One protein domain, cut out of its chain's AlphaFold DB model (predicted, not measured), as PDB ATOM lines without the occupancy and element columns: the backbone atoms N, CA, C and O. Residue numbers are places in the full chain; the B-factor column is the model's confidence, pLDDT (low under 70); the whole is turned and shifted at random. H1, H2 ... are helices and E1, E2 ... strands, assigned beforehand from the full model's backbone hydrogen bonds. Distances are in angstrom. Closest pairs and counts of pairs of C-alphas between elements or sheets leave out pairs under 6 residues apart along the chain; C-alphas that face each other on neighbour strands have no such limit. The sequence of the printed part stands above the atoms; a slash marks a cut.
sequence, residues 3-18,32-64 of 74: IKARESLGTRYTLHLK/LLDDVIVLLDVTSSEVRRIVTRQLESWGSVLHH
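This is residues 3 to 18 and 32 to 64 of the 74 residues of the protein "Two-component sensor protein RcsD" of Klebsiella pneumoniae (UniProt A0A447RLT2). The printed part is two separate pieces in one flat outline: a small two-stranded hairpin, E1 and E2, at one end, and at the other a loop of chain that runs out from E3, folds back through H1 and returns in E4 at the side of E3. Residues 15 to 18 trail on from E2 up to a cut, and no named element of the hairpin meets one of the other piece. The 49 printed residues include one named helix and four named strands, in the order E1, E2, E3, H1, E4; E1 and E2 form an antiparallel sheet, E3 and E4 a parallel one, and the class is mixed, helices and strands. The whole is extended, with a radius of gyration of the C-alphas of 17.0 A, and its C-alphas span 49 by 31 by 8 A.

E1 is residues 3 to 6, beginning at C-alpha 3 at (174.994, 227.080, 180.564), and is 10.2 A long from first to last C-alpha. E2, the longest strand by residues, is residues 10 to 14 and 13.4 A long. After the cut, E3 is residues 37 to 39, 6.7 A long. H1 is residues 45 to 56, 16.4 A long, beginning at C-alpha 45 at (187.758, 244.434, 194.178). E4 is residues 61 to 63, 6.5 A long, and ends at C-alpha 63 at (186.561, 256.630, 203.209).

E1 and E2 are a hairpin of antiparallel strands, with 163 degrees between their directions. The C-alphas of Ala 5 and Thr 11 face each other at 4.1 A. N 12 and O 4 are within hydrogen-bond range at 2.8 A, and so are N 6 and O 10 at 2.9 A. E1 and E2 are each apart from E3, H1 and E4. E3, H1 and E4 form a strand-helix-strand unit, two parallel neighbour strands with a helix between them along the chain, and its crossover is right-handed. The directions of E3 and E4 differ by 35 degrees. The C-alphas of Val 38 and Leu 62 face each other at 5.5 A, but no backbone N and O are within hydrogen-bond range across this pair. The closest C-alphas of H1 and E4 are those of Thr 52 and Leu 62, 7.3 A apart. In H1 every O i to N i+4 pair is within hydrogen-bond range.

The two C-alphas farthest apart are those of Glu 7 and Asp 35, at 50.3 A. Residues 19 to 31 are cut out and not printed, and C-alphas 18 and 32 are 30.9 A apart across the cut. The links E1 to E2, E3 to H1 and H1 to E4 are tight; that from E2 to E3 is the link across the cut. The mean pLDDT of the printed part is 77.0, and the model's confidence is under 70 at residues 14 to 18, 32, 35 and 59 to 64.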
ATOM      1  N   ILE A   3     173.591 227.448 180.391       84.06
ATOM      2  CA  ILE A   3     174.994 227.080 180.564       84.06
ATOM      3  C   ILE A   3     175.698 227.307 179.232       84.06
ATOM      4  O   ILE A   3     175.232 226.836 178.195       84.06
ATOM      5  N   LYS A   4     176.806 228.049 179.253       83.75
ATOM      6  CA  LYS A   4     177.666 228.259 178.081       83.75
ATOM      7  C   LYS A   4     179.095 227.890 178.449       83.75
ATOM      8  O   LYS A   4     179.681 228.554 179.298       83.75
ATOM      9  N   ALA A   5     179.639 226.858 177.812       87.19
ATOM     10  CA  ALA A   5     181.014 226.409 178.008       87.19
ATOM     11  C   ALA A   5     181.875 226.756 176.790       87.19
ATOM     12  O   ALA A   5     181.425 226.638 175.648       87.19
ATOM     13  N   ARG A   6     183.107 227.202 177.035       91.31
ATOM     14  CA  ARG A   6     184.144 227.411 176.021       91.31
ATOM     15  C   ARG A   6     185.449 226.827 176.543       91.31
ATOM     16  O   ARG A   6     185.905 227.213 177.613       91.31
ATOM     17  N   GLU A   7     186.053 225.942 175.763       84.56
ATOM     18  CA  GLU A   7     187.194 225.107 176.164       84.56
ATOM     19  C   GLU A   7     188.403 225.911 176.689       84.56
ATOM     20  O   GLU A   7     189.071 225.478 177.618       84.56
ATOM     21  N   SER A   8     188.620 227.133 176.184       83.88
ATOM     22  CA  SER A   8     189.711 228.026 176.609       83.88
ATOM     23  C   SER A   8     189.336 229.096 177.644       83.88
ATOM     24  O   SER A   8     190.207 229.828 178.104       83.88
ATOM     25  N   LEU A   9     188.051 229.245 177.984       85.62
ATOM     26  CA  LEU A   9     187.542 230.355 178.813       85.62
ATOM     27  C   LEU A   9     186.688 229.889 180.001       85.62
ATOM     28  O   LEU A   9     186.319 230.703 180.845       85.62
ATOM     29  N   GLY A  10     186.361 228.598 180.066       83.81
ATOM     30  CA  GLY A  10     185.547 228.001 181.119       83.81
ATOM     31  C   GLY A  10     184.041 228.042 180.843       83.81
ATOM     32  O   GLY A  10     183.585 228.198 179.705       83.81
ATOM     33  N   THR A  11     183.255 227.868 181.908       86.25
ATOM     34  CA  THR A  11     181.799 227.665 181.845       86.25
ATOM     35  C   THR A  11     181.053 228.756 182.602       86.25
ATOM     36  O   THR A  11     181.270 228.964 183.793       86.25
ATOM     37  N   ARG A  12     180.130 229.441 181.922       80.44
ATOM     38  CA  ARG A  12     179.219 230.422 182.521       80.44
ATOM     39  C   ARG A  12     177.877 229.769 182.834       80.44
ATOM     40  O   ARG A  12     177.200 229.288 181.924       80.44
ATOM     41  N   TYR A  13     177.478 229.844 184.100       75.44
ATOM     42  CA  TYR A  13     176.149 229.474 184.583       75.44
ATOM     43  C   TYR A  13     175.300 230.738 184.743       75.44
ATOM     44  O   TYR A  13     175.721 231.703 185.375       75.44
ATOM     45  N   THR A  14     174.108 230.752 184.156       63.97
ATOM     46  CA  THR A  14     173.147 231.851 184.290       63.97
ATOM     47  C   THR A  14     171.821 231.288 184.777       63.97
ATOM     48  O   THR A  14     171.183 230.471 184.105       63.97
ATOM     49  N   LEU A  15     171.399 231.719 185.961       64.69
ATOM     50  CA  LEU A  15     170.171 231.279 186.603       64.69
ATOM     51  C   LEU A  15     169.248 232.483 186.777       64.69
ATOM     52  O   LEU A  15     169.610 233.461 187.416       64.69
ATOM     53  N   HIS A  16     168.057 232.398 186.189       61.62
ATOM     54  CA  HIS A  16     166.986 233.356 186.423       61.62
ATOM     55  C   HIS A  16     166.035 232.712 187.426       61.62
ATOM     56  O   HIS A  16     165.389 231.716 187.098       61.62
ATOM     57  N   LEU A  17     165.996 233.246 188.644       59.12
ATOM     58  CA  LEU A  17     165.056 232.835 189.680       59.12
ATOM     59  C   LEU A  17     163.941 233.871 189.748       59.12
ATOM     60  O   LEU A  17     164.205 235.058 189.929       59.12
ATOM     61  N   LYS A  18     162.694 233.421 189.600       48.47
ATOM     62  CA  LYS A  18     161.534 234.246 189.924       48.47
ATOM     63  C   LYS A  18     161.343 234.167 191.433       48.47
ATOM     64  O   LYS A  18     160.711 233.239 191.927       48.47
ATOM     65  N   LEU A  32     172.216 252.327 211.349       62.47
ATOM     66  CA  LEU A  32     172.982 251.955 212.531       62.47
ATOM     67  C   LEU A  32     174.381 252.572 212.514       62.47
ATOM     68  O   LEU A  32     175.036 252.614 213.552       62.47
ATOM     69  N   LEU A  33     174.842 253.004 211.337       74.56
ATOM     70  CA  LEU A  33     176.165 253.561 211.104       74.56
ATOM     71  C   LEU A  33     176.133 255.033 210.677       74.56
ATOM     72  O   LEU A  33     177.140 255.518 210.153       74.56
ATOM     73  N   ASP A  34     175.029 255.746 210.910       73.50
ATOM     74  CA  ASP A  34     175.032 257.204 210.780       73.50
ATOM     75  C   ASP A  34     176.147 257.803 211.658       73.50
ATOM     76  O   ASP A  34     176.411 257.350 212.774       73.50
ATOM     77  N   ASP A  35     176.852 258.796 211.113       68.56
ATOM     78  CA  ASP A  35     178.025 259.445 211.718       68.56
ATOM     79  C   ASP A  35     179.227 258.515 212.013       68.56
ATOM     80  O   ASP A  35     180.212 258.935 212.630       68.56
ATOM     81  N   VAL A  36     179.212 257.267 211.523       70.31
ATOM     82  CA  VAL A  36     180.329 256.321 211.656       70.31
ATOM     83  C   VAL A  36     181.195 256.314 210.399       70.31
ATOM     84  O   VAL A  36     180.760 255.961 209.298       70.31
ATOM     85  N   ILE A  37     182.480 256.624 210.590       73.00
ATOM     86  CA  ILE A  37     183.510 256.504 209.554       73.00
ATOM     87  C   ILE A  37     184.099 255.095 209.604       73.00
ATOM     88  O   ILE A  37     184.732 254.707 210.588       73.00
ATOM     89  N   VAL A  38     183.932 254.342 208.517       75.25
ATOM     90  CA  VAL A  38     184.507 253.001 208.362       75.25
ATOM     91  C   VAL A  38     185.729 253.067 207.453       75.25
ATOM     92  O   VAL A  38     185.679 253.617 206.353       75.25
ATOM     93  N   LEU A  39     186.831 252.470 207.906       80.19
ATOM     94  CA  LEU A  39     188.013 252.225 207.089       80.19
ATOM     95  C   LEU A  39     187.959 250.795 206.544       80.19
ATOM     96  O   LEU A  39     187.980 249.835 207.313       80.19
ATOM     97  N   LEU A  40     187.909 250.656 205.219       81.06
ATOM     98  CA  LEU A  40     187.830 249.360 204.546       81.06
ATOM     99  C   LEU A  40     189.117 249.076 203.763       81.06
ATOM    100  O   LEU A  40     189.323 249.637 202.686       81.06
ATOM    101  N   ASP A  41     189.950 248.170 204.281       85.75
ATOM    102  CA  ASP A  41     191.116 247.637 203.568       85.75
ATOM    103  C   ASP A  41     190.824 246.221 203.057       85.75
ATOM    104  O   ASP A  41     190.866 245.235 203.793       85.75
ATOM    105  N   VAL A  42     190.455 246.130 201.779       84.19
ATOM    106  CA  VAL A  42     190.126 244.871 201.103       84.19
ATOM    107  C   VAL A  42     190.891 244.802 199.787       84.19
ATOM    108  O   VAL A  42     190.718 245.642 198.900       84.19
ATOM    109  N   THR A  43     191.702 243.757 199.639       86.31
ATOM    110  CA  THR A  43     192.550 243.530 198.458       86.31
ATOM    111  C   THR A  43     191.756 243.091 197.224       86.31
ATOM    112  O   THR A  43     192.136 243.408 196.098       86.31
ATOM    113  N   SER A  44     190.630 242.395 197.415       92.38
ATOM    114  CA  SER A  44     189.746 241.951 196.332       92.38
ATOM    115  C   SER A  44     188.709 243.013 195.959       92.38
ATOM    116  O   SER A  44     187.890 243.423 196.783       92.38
ATOM    117  N   SER A  45     188.688 243.418 194.689       81.56
ATOM    118  CA  SER A  45     187.758 244.434 194.178       81.56
ATOM    119  C   SER A  45     186.289 244.013 194.268       81.56
ATOM    120  O   SER A  45     185.440 244.844 194.586       81.56
ATOM    121  N   GLU A  46     185.985 242.733 194.031       84.06
ATOM    122  CA  GLU A  46     184.610 242.221 194.091       84.06
ATOM    123  C   GLU A  46     184.091 242.166 195.527       84.06
ATOM    124  O   GLU A  46     182.953 242.549 195.788       84.06
ATOM    125  N   VAL A  47     184.946 241.760 196.469       84.25
ATOM    126  CA  VAL A  47     184.598 241.754 197.896       84.25
ATOM    127  C   VAL A  47     184.394 243.186 198.386       84.25
ATOM    128  O   VAL A  47     183.382 243.467 199.024       84.25
ATOM    129  N   ARG A  48     185.283 244.117 198.010       88.12
ATOM    130  CA  ARG A  48     185.131 245.545 198.325       88.12
ATOM    131  C   ARG A  48     183.791 246.085 197.829       88.12
ATOM    132  O   ARG A  48     183.071 246.705 198.596       88.12
ATOM    133  N   ARG A  49     183.421 245.794 196.577       85.44
ATOM    134  CA  ARG A  49     182.166 246.261 195.966       85.44
ATOM    135  C   ARG A  49     180.923 245.787 196.724       85.44
ATOM    136  O   ARG A  49     179.978 246.554 196.876       85.44
ATOM    137  N   ILE A  50     180.912 244.533 197.175       88.31
ATOM    138  CA  ILE A  50     179.785 243.967 197.928       88.31
ATOM    139  C   ILE A  50     179.675 244.632 199.303       88.31
ATOM    140  O   ILE A  50     178.594 245.082 199.674       88.31
ATOM    141  N   VAL A  51     180.793 244.724 200.028       85.62
ATOM    142  CA  VAL A  51     180.830 245.285 201.386       85.62
ATOM    143  C   VAL A  51     180.500 246.778 201.381       85.62
ATOM    144  O   VAL A  51     179.724 247.221 202.217       85.62
ATOM    145  N   THR A  52     181.001 247.548 200.407       84.56
ATOM    146  CA  THR A  52     180.656 248.973 200.254       84.56
ATOM    147  C   THR A  52     179.151 249.178 200.128       84.56
ATOM    148  O   THR A  52     178.590 249.971 200.874       84.56
ATOM    149  N   ARG A  53     178.477 248.411 199.262       84.69
ATOM    150  CA  ARG A  53     177.024 248.535 199.077       84.69
ATOM    151  C   ARG A  53     176.239 248.223 200.358       84.69
ATOM    152  O   ARG A  53     175.209 248.838 200.600       84.69
ATOM    153  N   GLN A  54     176.716 247.274 201.167       82.62
ATOM    154  CA  GLN A  54     176.100 246.947 202.460       82.62
ATOM    155  C   GLN A  54     176.324 248.056 203.498       82.62
ATOM    156  O   GLN A  54     175.393 248.437 204.198       82.62
ATOM    157  N   LEU A  55     177.532 248.620 203.566       80.69
ATOM    158  CA  LEU A  55     177.844 249.724 204.480       80.69
ATOM    159  C   LEU A  55     177.061 250.999 204.141       80.69
ATOM    160  O   LEU A  55     176.554 251.660 205.045       80.69
ATOM    161  N   GLU A  56     176.915 251.311 202.852       78.06
ATOM    162  CA  GLU A  56     176.076 252.416 202.374       78.06
ATOM    163  C   GLU A  56     174.606 252.201 202.753       78.06
ATOM    164  O   GLU A  56     173.942 253.142 203.177       78.06
ATOM    165  N   SER A  57     174.108 250.957 202.683       77.50
ATOM    166  CA  SER A  57     172.738 250.635 203.112       77.50
ATOM    167  C   SER A  57     172.499 250.779 204.622       77.50
ATOM    168  O   SER A  57     171.350 250.781 205.043       77.50
ATOM    169  N   TRP A  58     173.554 250.929 205.433       79.69
ATOM    170  CA  TRP A  58     173.471 251.149 206.885       79.69
ATOM    171  C   TRP A  58     173.780 252.593 207.315       79.69
ATOM    172  O   TRP A  58     173.841 252.858 208.515       79.69
ATOM    173  N   GLY A  59     173.993 253.516 206.368       68.25
ATOM    174  CA  GLY A  59     174.238 254.939 206.650       68.25
ATOM    175  C   GLY A  59     175.710 255.350 206.805       68.25
ATOM    176  O   GLY A  59     175.993 256.504 207.113       68.25
ATOM    177  N   SER A  60     176.678 254.455 206.561       69.19
ATOM    178  CA  SER A  60     178.098 254.795 206.747       69.19
ATOM    179  C   SER A  60     178.676 255.618 205.591       69.19
ATOM    180  O   SER A  60     178.495 255.297 204.415       69.19
ATOM    181  N   VAL A  61     179.483 256.631 205.927       63.66
ATOM    182  CA  VAL A  61     180.328 257.352 204.966       63.66
ATOM    183  C   VAL A  61     181.666 256.622 204.832       63.66
ATOM    184  O   VAL A  61     182.530 256.680 205.711       63.66
ATOM    185  N   LEU A  62     181.847 255.916 203.713       58.47
ATOM    186  CA  LEU A  62     183.047 255.121 203.460       58.47
ATOM    187  C   LEU A  62     184.205 255.981 202.927       58.47
ATOM    188  O   LEU A  62     184.172 256.457 201.790       58.47
ATOM    189  N   HIS A  63     185.291 256.088 203.697       57.31
ATOM    190  CA  HIS A  63     186.561 256.630 203.209       57.31
ATOM    191  C   HIS A  63     187.454 255.491 202.697       57.31
ATOM    192  O   HIS A  63     188.025 254.715 203.461       57.31
ATOM    193  N   HIS A  64     187.590 255.390 201.375       58.56
ATOM    194  CA  HIS A  64     188.527 254.462 200.752       58.56
ATOM    195  C   HIS A  64     189.950 255.017 200.882       58.56
ATOM    196  O   HIS A  64     190.280 256.059 200.316       58.56
TER     197      HIS A  64